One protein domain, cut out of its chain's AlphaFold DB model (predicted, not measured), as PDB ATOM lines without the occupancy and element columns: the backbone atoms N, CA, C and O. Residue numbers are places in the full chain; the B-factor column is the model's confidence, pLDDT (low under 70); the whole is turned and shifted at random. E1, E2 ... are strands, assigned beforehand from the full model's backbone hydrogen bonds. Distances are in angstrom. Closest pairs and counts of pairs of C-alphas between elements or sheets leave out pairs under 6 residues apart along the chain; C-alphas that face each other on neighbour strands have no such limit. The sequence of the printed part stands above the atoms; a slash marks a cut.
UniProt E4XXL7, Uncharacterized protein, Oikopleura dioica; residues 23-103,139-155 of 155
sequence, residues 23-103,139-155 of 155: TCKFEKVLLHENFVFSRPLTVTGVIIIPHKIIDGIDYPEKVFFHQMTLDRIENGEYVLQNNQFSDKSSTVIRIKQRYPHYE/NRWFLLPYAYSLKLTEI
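This is residues 23 to 103 and 139 to 155 of the 155 residues of an uncharacterized protein of Oikopleura dioica (UniProt E4XXL7). What does the model look like? A five-stranded sheet, curled like part of a barrel, folds back on itself, with E7 and E6 facing E2 and E8 and E5 as the hinge. The two-stranded ribbon of E1 and E9 makes one end of the long axis; the hairpin E3 and E4 makes the other, where residues 53 to 58 stick out. What is it made of? The printed part has 98 residues, with nine named strands, E1 to E9 in chain order, and no named helix: the class is all strand. The large sheet runs E7, E6, E5, E2, E8, all antiparallel; the whole is only just loose, close to compact, with a radius of gyration of the C-alphas of 15.5 A, and spans 56 by 32 by 24 A.

How is the strongly twisted sheet joined? E5, residues 62 to 74, bends by 87 degrees at residue 71; it is the antiparallel neighbour of E2, residues 41 to 49, with N 45 and O 66 2.8 A apart. E5, E6, residues 77 to 81, and E7, residues 92 to 96, form a meander, each strand the antiparallel neighbour of the one before, with N 79 and O 72 2.9 A and N 80 and O 93 2.8 A apart. E8, residues 141 to 143, is the antiparallel neighbour of E2, with N 46 and O 142 2.8 A apart. Where do the leaves of this folded sheet come close? The closest C-alphas of E7 and E8, those of Ile 95 and Phe 142, are 6.7 A apart. What lies beyond? E2 runs on at 75 degrees into E3, residues 52 to 54, which forms a hairpin with E4, residues 57 to 59, with N 52 and O 59 2.9 A apart. E1, residues 23 to 30, and E9, residues 146 to 154, are antiparallel at 155 degrees, with N 25 and O 151 2.9 A apart; the closest C-alphas of E2 and E9, those of Val 43 and Ala 147, are 4.7 A apart.

Which strands are long? From first to last C-alpha, E5 measures 29.5 A, E9 25.8 A, E2 24.6 A and E1 22.9 A. Where are the anchors? E1 begins at C-alpha 23, (-7.619, 32.051, 23.293), and E9 ends at C-alpha 154, (-4.613, 27.761, 26.841).

How large is it? The two C-alphas farthest apart, those of Gly 56 and Ile 155, are 56.6 A apart. Is anything missing? Residues 104 to 138 are not printed, and C-alphas 103 and 139 are 16.6 A apart across the cut; of the links printed whole, none is long. Where is confidence low? Residues 84 to 90 are under 70 in pLDDT.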
ATOM      1  N   THR A  23      -7.340  31.335  24.535       86.94
ATOM      2  CA  THR A  23      -7.619  32.051  23.293       86.94
ATOM      3  C   THR A  23      -8.239  31.108  22.269       86.94
ATOM      4  O   THR A  23      -7.927  29.916  22.227       86.94
ATOM      5  N   CYS A  24      -9.126  31.636  21.432       83.19
ATOM      6  CA  CYS A  24      -9.680  30.899  20.306       83.19
ATOM      7  C   CYS A  24      -8.851  31.202  19.058       83.19
ATOM      8  O   CYS A  24      -8.722  32.361  18.661       83.19
ATOM      9  N   LYS A  25      -8.295  30.163  18.436       87.81
ATOM     10  CA  LYS A  25      -7.640  30.248  17.130       87.81
ATOM     11  C   LYS A  25      -8.590  29.716  16.069       87.81
ATOM     12  O   LYS A  25      -9.183  28.651  16.244       87.81
ATOM     13  N   PHE A  26      -8.711  30.455  14.975       88.62
ATOM     14  CA  PHE A  26      -9.454  30.034  13.797       88.62
ATOM     15  C   PHE A  26      -8.472  29.608  12.706       88.62
ATOM     16  O   PHE A  26      -7.495  30.300  12.426       88.62
ATOM     17  N   GLU A  27      -8.738  28.461  12.093       91.38
ATOM     18  CA  GLU A  27      -7.996  27.954  10.943       91.38
ATOM     19  C   GLU A  27      -8.957  27.844   9.764       91.38
ATOM     20  O   GLU A  27     -10.020  27.230   9.870       91.38
ATOM     21  N   LYS A  28      -8.588  28.483   8.654       92.56
ATOM     22  CA  LYS A  28      -9.360  28.485   7.416       92.56
ATOM     23  C   LYS A  28      -9.016  27.226   6.622       92.56
ATOM     24  O   LYS A  28      -7.843  26.940   6.405       92.56
ATOM     25  N   VAL A  29     -10.037  26.493   6.199       93.56
ATOM     26  CA  VAL A  29      -9.925  25.220   5.482       93.56
ATOM     27  C   VAL A  29     -10.698  25.333   4.175       93.56
ATOM     28  O   VAL A  29     -11.807  25.864   4.162       93.56
ATOM     29  N   LEU A  30     -10.119  24.851   3.079       94.12
ATOM     30  CA  LEU A  30     -10.771  24.836   1.775       94.12
ATOM     31  C   LEU A  30     -11.466  23.485   1.553       94.12
ATOM     32  O   LEU A  30     -10.827  22.435   1.621       94.12
ATOM     33  N   LEU A  31     -12.772  23.516   1.306       94.88
ATOM     34  CA  LEU A  31     -13.573  22.359   0.922       94.88
ATOM     35  C   LEU A  31     -13.433  22.116  -0.585       94.88
ATOM     36  O   LEU A  31     -13.353  23.053  -1.375       94.88
ATOM     37  N   HIS A  32     -13.368  20.850  -0.988       92.44
ATOM     38  CA  HIS A  32     -13.247  20.426  -2.385       92.44
ATOM     39  C   HIS A  32     -13.689  18.960  -2.532       92.44
ATOM     40  O   HIS A  32     -13.924  18.273  -1.538       92.44
ATOM     41  N   GLU A  33     -13.798  18.453  -3.760       89.88
ATOM     42  CA  GLU A  33     -14.349  17.110  -4.027       89.88
ATOM     43  C   GLU A  33     -13.599  15.974  -3.303       89.88
ATOM     44  O   GLU A  33     -14.210  15.015  -2.848       89.88
ATOM     45  N   ASN A  34     -12.284  16.124  -3.122       90.88
ATOM     46  CA  ASN A  34     -11.414  15.147  -2.454       90.88
ATOM     47  C   ASN A  34     -11.127  15.489  -0.981       90.88
ATOM     48  O   ASN A  34     -10.168  14.975  -0.405       90.88
ATOM     49  N   PHE A  35     -11.885  16.411  -0.383       93.25
ATOM     50  CA  PHE A  35     -11.654  16.831   0.994       93.25
ATOM     51  C   PHE A  35     -11.894  15.668   1.967       93.25
ATOM     52  O   PHE A  35     -12.921  14.990   1.902       93.25
ATOM     53  N   VAL A  36     -10.954  15.461   2.894       92.50
ATOM     54  CA  VAL A  36     -11.038  14.418   3.923       92.50
ATOM     55  C   VAL A  36     -11.404  15.053   5.254       92.50
ATOM     56  O   VAL A  36     -10.654  15.853   5.820       92.50
ATOM     57  N   PHE A  37     -12.563  14.667   5.777       92.94
ATOM     58  CA  PHE A  37     -13.013  15.125   7.079       92.94
ATOM     59  C   PHE A  37     -12.126  14.562   8.194       92.94
ATOM     60  O   PHE A  37     -11.909  13.355   8.279       92.94
ATOM     61  N   SER A  38     -11.639  15.442   9.068       91.62
ATOM     62  CA  SER A  38     -10.788  15.071  10.208       91.62
ATOM     63  C   SER A  38     -11.309  15.578  11.552       91.62
ATOM     64  O   SER A  38     -10.981  15.008  12.590       91.62
ATOM     65  N   ARG A  39     -12.101  16.654  11.549       90.69
ATOM     66  CA  ARG A  39     -12.649  17.296  12.747       90.69
ATOM     67  C   ARG A  39     -13.824  18.202  12.382       90.69
ATOM     68  O   ARG A  39     -13.856  18.669  11.242       90.69
ATOM     69  N   PRO A  40     -14.732  18.504  13.328       90.06
ATOM     70  CA  PRO A  40     -15.854  19.399  13.075       90.06
ATOM     71  C   PRO A  40     -15.407  20.764  12.551       90.06
ATOM     72  O   PRO A  40     -14.472  21.365  13.086       90.06
ATOM     73  N   LEU A  41     -16.093  21.256  11.519       94.94
ATOM     74  CA  LEU A  41     -15.842  22.570  10.926       94.94
ATOM     75  C   LEU A  41     -17.123  23.398  10.921       94.94
ATOM     76  O   LEU A  41     -18.204  22.883  10.645       94.94
ATOM     77  N   THR A  42     -16.996  24.696  11.159       94.25
ATOM     78  CA  THR A  42     -18.065  25.646  10.865       94.25
ATOM     79  C   THR A  42     -18.057  25.931   9.371       94.25
ATOM     80  O   THR A  42     -17.040  26.358   8.821       94.25
ATOM     81  N   VAL A  43     -19.190  25.704   8.716       95.44
ATOM     82  CA  VAL A  43     -19.393  25.965   7.288       95.44
ATOM     83  C   VAL A  43     -20.528  26.962   7.100       95.44
ATOM     84  O   VAL A  43     -21.420  27.059   7.943       95.44
ATOM     85  N   THR A  44     -20.517  27.677   5.983       95.56
ATOM     86  CA  THR A  44     -21.638  28.531   5.580       95.56
ATOM     87  C   THR A  44     -22.356  27.862   4.424       95.56
ATOM     88  O   THR A  44     -21.780  27.708   3.349       95.56
ATOM     89  N   GLY A  45     -23.602  27.457   4.654       94.31
ATOM     90  CA  GLY A  45     -24.477  26.992   3.595       94.31
ATOM     91  C   GLY A  45     -25.219  28.129   2.917       94.31
ATOM     92  O   GLY A  45     -25.478  29.171   3.523       94.31
ATOM     93  N   VAL A  46     -25.577  27.891   1.663       94.38
ATOM     94  CA  VAL A  46     -26.282  28.833   0.798       94.38
ATOM     95  C   VAL A  46     -27.453  28.119   0.127       94.38
ATOM     96  O   VAL A  46     -27.312  26.980  -0.316       94.38
ATOM     97  N   ILE A  47     -28.612  28.769   0.059       92.69
ATOM     98  CA  ILE A  47     -29.816  28.247  -0.602       92.69
ATOM     99  C   ILE A  47     -30.590  29.381  -1.271       92.69
ATOM    100  O   ILE A  47     -30.718  30.468  -0.711       92.69
ATOM    101  N   ILE A  48     -31.151  29.121  -2.453       92.12
ATOM    102  CA  ILE A  48     -32.144  30.012  -3.063       92.12
ATOM    103  C   ILE A  48     -33.526  29.579  -2.589       92.12
ATOM    104  O   ILE A  48     -33.997  28.484  -2.923       92.12
ATOM    105  N   ILE A  49     -34.177  30.454  -1.828       89.88
ATOM    106  CA  ILE A  49     -35.587  30.329  -1.469       89.88
ATOM    107  C   ILE A  49     -36.387  30.972  -2.608       89.88
ATOM    108  O   ILE A  49     -36.238  32.175  -2.828       89.88
ATOM    109  N   PRO A  50     -37.205  30.207  -3.354       89.19
ATOM    110  CA  PRO A  50     -37.933  30.735  -4.498       89.19
ATOM    111  C   PRO A  50     -39.005  31.725  -4.051       89.19
ATOM    112  O   PRO A  50     -39.527  31.623  -2.937       89.19
ATOM    113  N   HIS A  51     -39.372  32.621  -4.963       92.25
ATOM    114  CA  HIS A  51     -40.492  33.537  -4.787       92.25
ATOM    115  C   HIS A  51     -41.778  32.780  -4.417       92.25
ATOM    116  O   HIS A  51     -42.123  31.769  -5.042       92.25
ATOM    117  N   LYS A  52     -42.501  33.277  -3.412       91.56
ATOM    118  CA  LYS A  52     -43.761  32.702  -2.931       91.56
ATOM    119  C   LYS A  52     -44.742  33.808  -2.587       91.56
ATOM    120  O   LYS A  52     -44.367  34.814  -2.009       91.56
ATOM    121  N   ILE A  53     -46.018  33.561  -2.853       92.62
ATOM    122  CA  ILE A  53     -47.108  34.388  -2.340       92.62
ATOM    123  C   ILE A  53     -47.877  33.528  -1.341       92.62
ATOM    124  O   ILE A  53     -48.342  32.445  -1.700       92.62
ATOM    125  N   ILE A  54     -47.974  33.977  -0.090       91.56
ATOM    126  CA  ILE A  54     -48.687  33.274   0.987       91.56
ATOM    127  C   ILE A  54     -49.671  34.266   1.598       91.56
ATOM    128  O   ILE A  54     -49.263  35.335   2.034       91.56
ATOM    129  N   ASP A  55     -50.962  33.936   1.588       93.19
ATOM    130  CA  ASP A  55     -52.032  34.776   2.150       93.19
ATOM    131  C   ASP A  55     -52.027  36.233   1.637       93.19
ATOM    132  O   ASP A  55     -52.317  37.179   2.365       93.19
ATOM    133  N   GLY A  56     -51.673  36.424   0.361       91.88
ATOM    134  CA  GLY A  56     -51.571  37.745  -0.272       91.88
ATOM    135  C   GLY A  56     -50.303  38.530   0.082       91.88
ATOM    136  O   GLY A  56     -50.116  39.631  -0.430       91.88
ATOM    137  N   ILE A  57     -49.422  37.968   0.915       93.25
ATOM    138  CA  ILE A  57     -48.102  38.522   1.212       93.25
ATOM    139  C   ILE A  57     -47.108  37.996   0.178       93.25
ATOM    140  O   ILE A  57     -46.967  36.783  -0.007       93.25
ATOM    141  N   ASP A  58     -46.429  38.924  -0.487       94.25
ATOM    142  CA  ASP A  58     -45.372  38.642  -1.451       94.25
ATOM    143  C   ASP A  58     -44.029  38.420  -0.739       94.25
ATOM    144  O   ASP A  58     -43.534  39.288  -0.012       94.25
ATOM    145  N   TYR A  59     -43.450  37.238  -0.939       90.75
ATOM    146  CA  TYR A  59     -42.117  36.869  -0.484       90.75
ATOM    147  C   TYR A  59     -41.209  36.740  -1.710       90.75
ATOM    148  O   TYR A  59     -41.269  35.718  -2.405       90.75
ATOM    149  N   PRO A  60     -40.338  37.732  -1.972       92.38
ATOM    150  CA  PRO A  60     -39.456  37.695  -3.129       92.38
ATOM    151  C   PRO A  60     -38.455  36.539  -3.042       92.38
ATOM    152  O   PRO A  60     -38.115  36.064  -1.953       92.38
ATOM    153  N   GLU A  61     -37.958  36.103  -4.205       91.38
ATOM    154  CA  GLU A  61     -36.844  35.154  -4.266       91.38
ATOM    155  C   GLU A  61     -35.646  35.720  -3.495       91.38
ATOM    156  O   GLU A  61     -35.321  36.906  -3.595       91.38
ATOM    157  N   LYS A  62     -35.007  34.873  -2.685       91.19
ATOM    158  CA  LYS A  62     -33.929  35.300  -1.796       91.19
ATOM    159  C   LYS A  62     -32.835  34.250  -1.708       91.19
ATOM    160  O   LYS A  62     -33.099  33.092  -1.384       91.19
ATOM    161  N   VAL A  63     -31.593  34.693  -1.896       91.88
ATOM    162  CA  VAL A  63     -30.401  33.931  -1.512       91.88
ATOM    163  C   VAL A  63     -30.236  34.035   0.003       91.88
ATOM    164  O   VAL A  63     -30.134  35.128   0.567       91.88
ATOM    165  N   PHE A  64     -30.264  32.894   0.680       90.88
ATOM    166  CA  PHE A  64     -30.153  32.796   2.127       90.88
ATOM    167  C   PHE A  64     -28.849  32.104   2.515       90.88
ATOM    168  O   PHE A  64     -28.498  31.068   1.950       90.88
ATOM    169  N   PHE A  65     -28.159  32.679   3.499       93.06
ATOM    170  CA  PHE A  65     -26.900  32.178   4.040       93.06
ATOM    171  C   PHE A  65     -27.108  31.739   5.480       93.06
ATOM    172  O   PHE A  65     -27.746  32.451   6.259       93.06
ATOM    173  N   HIS A  66     -26.538  30.596   5.845       91.50
ATOM    174  CA  HIS A  66     -26.685  30.046   7.187       91.50
ATOM    175  C   HIS A  66     -25.436  29.304   7.649       91.50
ATOM    176  O   HIS A  66     -24.855  28.526   6.895       91.50
ATOM    177  N   GLN A  67     -25.030  29.525   8.898       92.62
ATOM    178  CA  GLN A  67     -23.882  28.838   9.483       92.62
ATOM    179  C   GLN A  67     -24.298  27.499  10.092       92.62
ATOM    180  O   GLN A  67     -25.242  27.410  10.875       92.62
ATOM    181  N   MET A  68     -23.549  26.457   9.752       93.00
ATOM    182  CA  MET A  68     -23.798  25.075  10.153       93.00
ATOM    183  C   MET A  68     -22.505  24.409  10.607       93.00
ATOM    184  O   MET A  68     -21.406  24.929  10.399       93.00
ATOM    185  N   THR A  69     -22.634  23.232  11.207       93.38
ATOM    186  CA  THR A  69     -21.482  22.411  11.583       93.38
ATOM    187  C   THR A  69     -21.362  21.236  10.622       93.38
ATOM    188  O   THR A  69     -22.266  20.409  10.548       93.38
ATOM    189  N   LEU A  70     -20.247  21.143   9.898       95.44
ATOM    190  CA  LEU A  70     -19.858  19.924   9.197       95.44
ATOM    191  C   LEU A  70     -19.453  18.882  10.237       95.44
ATOM    192  O   LEU A  70     -18.476  19.071  10.961       95.44
ATOM    193  N   ASP A  71     -20.230  17.809  10.303       92.50
ATOM    194  CA  ASP A  71     -20.121  16.763  11.318       92.50
ATOM    195  C   ASP A  71     -19.336  15.553  10.813       92.50
ATOM    196  O   ASP A  71     -18.517  14.999  11.537       92.50
ATOM    197  N   ARG A  72     -19.551  15.156   9.553       94.75
ATOM    198  CA  ARG A  72     -18.815  14.062   8.905       94.75
ATOM    199  C   ARG A  72     -18.963  14.093   7.388       94.75
ATOM    200  O   ARG A  72     -19.762  14.856   6.843       94.75
ATOM    201  N   ILE A  73     -18.222  13.209   6.724       95.75
ATOM    202  CA  ILE A  73     -18.421  12.862   5.316       95.75
ATOM    203  C   ILE A  73     -18.843  11.402   5.233       95.75
ATOM    204  O   ILE A  73     -18.211  10.533   5.830       95.75
ATOM    205  N   GLU A  74     -19.917  11.141   4.500       95.50
ATOM    206  CA  GLU A  74     -20.485   9.806   4.334       95.50
ATOM    207  C   GLU A  74     -20.929   9.635   2.880       95.50
ATOM    208  O   GLU A  74     -21.686  10.454   2.367       95.50
ATOM    209  N   ASN A  75     -20.452   8.585   2.205       93.81
ATOM    210  CA  ASN A  75     -20.817   8.263   0.817       93.81
ATOM    211  C   ASN A  75     -20.620   9.419  -0.189       93.81
ATOM    212  O   ASN A  75     -21.419   9.590  -1.107       93.81
ATOM    213  N   GLY A  76     -19.555  10.215  -0.028       93.38
ATOM    214  CA  GLY A  76     -19.275  11.352  -0.911       93.38
ATOM    215  C   GLY A  76     -20.164  12.574  -0.654       93.38
ATOM    216  O   GLY A  76     -20.290  13.438  -1.524       93.38
ATOM    217  N   GLU A  77     -20.805  12.651   0.515       96.12
ATOM    218  CA  GLU A  77     -21.626  13.783   0.939       96.12
ATOM    219  C   GLU A  77     -21.090  14.402   2.230       96.12
ATOM    220  O   GLU A  77     -20.766  13.704   3.191       96.12
ATOM    221  N   TYR A  78     -21.066  15.730   2.272       96.12
ATOM    222  CA  TYR A  78     -20.983  16.507   3.496       96.12
ATOM    223  C   TYR A  78     -22.272  16.337   4.296       96.12
ATOM    224  O   TYR A  78     -23.360  16.645   3.802       96.12
ATOM    225  N   VAL A  79     -22.145  15.876   5.539       95.19
ATOM    226  CA  VAL A  79     -23.254  15.761   6.486       95.19
ATOM    227  C   VAL A  79     -23.153  16.908   7.483       95.19
ATOM    228  O   VAL A  79     -22.209  16.983   8.273       95.19
ATOM    229  N   LEU A  80     -24.117  17.821   7.419       94.25
ATOM    230  CA  LEU A  80     -24.147  19.057   8.188       94.25
ATOM    231  C   LEU A  80     -25.236  18.997   9.253       94.25
ATOM    232  O   LEU A  80     -26.364  18.602   8.963       94.25
ATOM    233  N   GLN A  81     -24.918  19.449  10.459       91.31
ATOM    234  CA  GLN A  81     -25.900  19.695  11.509       91.31
ATOM    235  C   GLN A  81     -26.459  21.105  11.327       91.31
ATOM    236  O   GLN A  81     -25.718  22.099  11.355       91.31
ATOM    237  N   ASN A  82     -27.770  21.182  11.103       83.06
ATOM    238  CA  ASN A  82     -28.471  22.445  10.986       83.06
ATOM    239  C   ASN A  82     -28.734  23.010  12.384       83.06
ATOM    240  O   ASN A  82     -29.647  22.583  13.086       83.06
ATOM    241  N   ASN A  83     -27.953  24.016  12.763       74.50
ATOM    242  CA  ASN A  83     -28.095  24.688  14.052       74.50
ATOM    243  C   ASN A  83     -29.180  25.790  14.027       74.50
ATOM    244  O   ASN A  83     -29.234  26.621  14.933       74.50
ATOM    245  N   GLN A  84     -30.031  25.854  12.991       68.12
ATOM    246  CA  GLN A  84     -31.135  26.814  12.932       68.12
ATOM    247  C   GLN A  84     -32.274  26.372  13.855       68.12
ATOM    248  O   GLN A  84     -33.200  25.681  13.447       68.12
ATOM    249  N   PHE A  85     -32.233  26.820  15.109       54.25
ATOM    250  CA  PHE A  85     -33.221  26.465  16.136       54.25
ATOM    251  C   PHE A  85     -34.675  26.852  15.797       54.25
ATOM    252  O   PHE A  85     -35.602  26.348  16.429       54.25
ATOM    253  N   SER A  86     -34.891  27.751  14.830       60.56
ATOM    254  CA  SER A  86     -36.219  28.226  14.428       60.56
ATOM    255  C   SER A  86     -36.863  27.430  13.287       60.56
ATOM    256  O   SER A  86     -38.044  27.643  13.019       60.56
ATOM    257  N   ASP A  87     -36.127  26.544  12.606       56.22
ATOM    258  CA  ASP A  87     -36.648  25.751  11.488       56.22
ATOM    259  C   ASP A  87     -36.798  24.279  11.908       56.22
ATOM    260  O   ASP A  87     -35.862  23.654  12.397       56.22
ATOM    261  N   LYS A  88     -38.008  23.722  11.765       53.00
ATOM    262  CA  LYS A  88     -38.296  22.304  12.070       53.00
ATOM    263  C   LYS A  88     -37.902  21.367  10.925       53.00
ATOM    264  O   LYS A  88     -38.033  20.151  11.072       53.00
ATOM    265  N   SER A  89     -37.489  21.905   9.777       56.59
ATOM    266  CA  SER A  89     -37.031  21.095   8.652       56.59
ATOM    267  C   SER A  89     -35.615  20.552   8.896       56.59
ATOM    268  O   SER A  89     -34.759  21.230   9.454       56.59
ATOM    269  N   SER A  90     -35.437  19.273   8.540       62.97
ATOM    270  CA  SER A  90     -34.265  18.399   8.693       62.97
ATOM    271  C   SER A  90     -33.096  18.953   9.518       62.97
ATOM    272  O   SER A  90     -32.264  19.711   9.022       62.97
ATOM    273  N   THR A  91     -32.968  18.451  10.749       79.56
ATOM    274  CA  THR A  91     -31.810  18.664  11.643       79.56
ATOM    275  C   THR A  91     -30.469  18.344  10.981       79.56
ATOM    276  O   THR A  91     -29.433  18.857  11.396       79.56
ATOM    277  N   VAL A  92     -30.490  17.516   9.934       89.06
ATOM    278  CA  VAL A  92     -29.326  17.113   9.154       89.06
ATOM    279  C   VAL A  92     -29.516  17.493   7.688       89.06
ATOM    280  O   VAL A  92     -30.494  17.092   7.054       89.06
ATOM    281  N   ILE A  93     -28.545  18.212   7.132       91.62
ATOM    282  CA  ILE A  93     -28.463  18.568   5.713       91.62
ATOM    283  C   ILE A  93     -27.350  17.740   5.062       91.62
ATOM    284  O   ILE A  93     -26.273  17.575   5.629       91.62
ATOM    285  N   ARG A  94     -27.613  17.210   3.865       94.00
ATOM    286  CA  ARG A  94     -26.652  16.436   3.067       94.00
ATOM    287  C   ARG A  94     -26.357  17.165   1.764       94.00
ATOM    288  O   ARG A  94     -27.289  17.534   1.049       94.00
ATOM    289  N   ILE A  95     -25.078  17.365   1.460       94.75
ATOM    290  CA  ILE A  95     -24.618  18.050   0.244       94.75
ATOM    291  C   ILE A  95     -23.519  17.206  -0.397       94.75
ATOM    292  O   ILE A  95     -22.548  16.856   0.264       94.75
ATOM    293  N   LYS A  96     -23.643  16.881  -1.685       94.50
ATOM    294  CA  LYS A  96     -22.623  16.103  -2.410       94.50
ATOM    295  C   LYS A  96     -21.293  16.851  -2.452       94.50
ATOM    296  O   LYS A  96     -21.285  18.043  -2.709       94.50
ATOM    297  N   GLN A  97     -20.166  16.160  -2.301       93.38
ATOM    298  CA  GLN A  97     -18.838  16.776  -2.448       93.38
ATOM    299  C   GLN A  97     -18.546  17.253  -3.877       93.38
ATOM    300  O   GLN A  97     -17.675  18.098  -4.081       93.38
ATOM    301  N   ARG A  98     -19.289  16.733  -4.859       90.56
ATOM    302  CA  ARG A  98     -19.205  17.106  -6.270       90.56
ATOM    303  C   ARG A  98     -20.162  18.262  -6.586       90.56
ATOM    304  O   ARG A  98     -21.369  18.129  -6.385       90.56
ATOM    305  N   TYR A  99     -19.604  19.369  -7.079       86.06
ATOM    306  CA  TYR A  99     -20.285  20.646  -7.369       86.06
ATOM    307  C   TYR A  99     -21.069  21.304  -6.206       86.06
ATOM    308  O   TYR A  99     -22.199  21.746  -6.413       86.06
ATOM    309  N   PRO A 100     -20.532  21.384  -4.971       90.88
ATOM    310  CA  PRO A 100     -21.262  21.987  -3.861       90.88
ATOM    311  C   PRO A 100     -20.994  23.475  -3.669       90.88
ATOM    312  O   PRO A 100     -21.640  24.067  -2.808       90.88
ATOM    313  N   HIS A 101     -20.016  24.061  -4.361       96.19
ATOM    314  CA  HIS A 101     -19.429  25.320  -3.918       96.19
ATOM    315  C   HIS A 101     -20.062  26.528  -4.605       96.19
ATOM    316  O   HIS A 101     -19.970  26.675  -5.817       96.19
ATOM    317  N   TYR A 102     -20.689  27.386  -3.810       96.31
ATOM    318  CA  TYR A 102     -21.288  28.643  -4.232       96.31
ATOM    319  C   TYR A 102     -20.283  29.791  -4.133       96.31
ATOM    320  O   TYR A 102     -19.560  29.898  -3.140       96.31
ATOM    321  N   GLU A 103     -20.329  30.696  -5.101       95.25
ATOM    322  CA  GLU A 103     -19.780  32.043  -4.996       95.25
ATOM    323  C   GLU A 103     -20.717  33.034  -5.703       95.25
ATOM    324  O   GLU A 103     -21.490  32.640  -6.574       95.25
ATOM    325  N   ASN A 139     -34.295  25.706  -3.811       87.75
ATOM    326  CA  ASN A 139     -34.556  24.802  -2.681       87.75
ATOM    327  C   ASN A 139     -33.483  23.713  -2.473       87.75
ATOM    328  O   ASN A 139     -33.779  22.638  -1.948       87.75
ATOM    329  N   ARG A 140     -32.239  23.962  -2.896       90.50
ATOM    330  CA  ARG A 140     -31.107  23.057  -2.686       90.50
ATOM    331  C   ARG A 140     -29.985  23.792  -1.965       90.50
ATOM    332  O   ARG A 140     -29.672  24.928  -2.307       90.50
ATOM    333  N   TRP A 141     -29.407  23.125  -0.972       92.69
ATOM    334  CA  TRP A 141     -28.278  23.641  -0.210       92.69
ATOM    335  C   TRP A 141     -26.956  23.436  -0.945       92.69
ATOM    336  O   TRP A 141     -26.700  22.370  -1.507       92.69
ATOM    337  N   PHE A 142     -26.117  24.458  -0.850       95.19
ATOM    338  CA  PHE A 142     -24.737  24.528  -1.313       95.19
ATOM    339  C   PHE A 142     -23.861  25.094  -0.194       95.19
ATOM    340  O   PHE A 142     -24.376  25.454   0.865       95.19
ATOM    341  N   LEU A 143     -22.550  25.151  -0.393       96.44
ATOM    342  CA  LEU A 143     -21.572  25.603   0.595       96.44
ATOM    343  C   LEU A 143     -20.701  26.709   0.024       96.44
ATOM    344  O   LEU A 143     -20.338  26.660  -1.142       96.44
ATOM    345  N   LEU A 144     -20.273  27.655   0.851       96.19
ATOM    346  CA  LEU A 144     -19.082  28.427   0.502       96.19
ATOM    347  C   LEU A 144     -17.851  27.496   0.469       96.19
ATOM    348  O   LEU A 144     -17.786  26.560   1.271       96.19
ATOM    349  N   PRO A 145     -16.849  27.755  -0.397       95.25
ATOM    350  CA  PRO A 145     -15.627  26.948  -0.467       95.25
ATOM    351  C   PRO A 145     -14.871  26.885   0.859       95.25
ATOM    352  O   PRO A 145     -14.199  25.904   1.157       95.25
ATOM    353  N   TYR A 146     -14.956  27.943   1.663       94.94
ATOM    354  CA  TYR A 146     -14.193  28.056   2.895       94.94
ATOM    355  C   TYR A 146     -14.995  27.628   4.123       94.94
ATOM    356  O   TYR A 146     -16.101  28.104   4.379       94.94
ATOM    357  N   ALA A 147     -14.358  26.785   4.925       95.31
ATOM    358  CA  ALA A 147     -14.794  26.342   6.234       95.31
ATOM    359  C   ALA A 147     -13.805  26.805   7.311       95.31
ATOM    360  O   ALA A 147     -12.654  27.144   7.025       95.31
ATOM    361  N   TYR A 148     -14.242  26.798   8.567       94.75
ATOM    362  CA  TYR A 148     -13.441  27.271   9.688       94.75
ATOM    363  C   TYR A 148     -13.376  26.227  10.791       94.75
ATOM    364  O   TYR A 148     -14.393  25.786  11.323       94.75
ATOM    365  N   SER A 149     -12.157  25.865  11.168       91.75
ATOM    366  CA  SER A 149     -11.892  25.088  12.369       91.75
ATOM    367  C   SER A 149     -11.655  26.036  13.533       91.75
ATOM    368  O   SER A 149     -10.840  26.953  13.438       91.75
ATOM    369  N   LEU A 150     -12.308  25.768  14.658       88.44
ATOM    370  CA  LEU A 150     -12.115  26.505  15.901       88.44
ATOM    371  C   LEU A 150     -11.289  25.650  16.856       88.44
ATOM    372  O   LEU A 150     -11.618  24.491  17.103       88.44
ATOM    373  N   LYS A 151     -10.208  26.216  17.395       86.38
ATOM    374  CA  LYS A 151      -9.375  25.559  18.402       86.38
ATOM    375  C   LYS A 151      -9.205  26.469  19.607       86.38
ATOM    376  O   LYS A 151      -8.595  27.534  19.513       86.38
ATOM    377  N   LEU A 152      -9.703  26.017  20.753       85.69
ATOM    378  CA  LEU A 152      -9.412  26.649  22.032       85.69
ATOM    379  C   LEU A 152      -7.999  26.244  22.470       85.69
ATOM    380  O   LEU A 152      -7.657  25.064  22.450       85.69
ATOM    381  N   THR A 153      -7.164  27.223  22.804       86.06
ATOM    382  CA  THR A 153      -5.793  27.001  23.283       86.06
ATOM    383  C   THR A 153      -5.612  27.746  24.597       86.06
ATOM    384  O   THR A 153      -6.002  28.908  24.680       86.06
ATOM    385  N   GLU A 154      -5.035  27.098  25.603       84.62
ATOM    386  CA  GLU A 154      -4.613  27.761  26.841       84.62
ATOM    387  C   GLU A 154      -3.525  28.814  26.549       84.62
ATOM    388  O   GLU A 154      -2.773  28.677  25.578       84.62
ATOM    389  N   ILE A 155      -3.506  29.894  27.333       80.00
ATOM    390  CA  ILE A 155      -2.528  30.993  27.260       80.00
ATOM    391  C   ILE A 155      -1.561  30.870  28.428       80.00
ATOM    392  O   ILE A 155      -2.067  30.812  29.570       80.00
TER     393      ILE A 155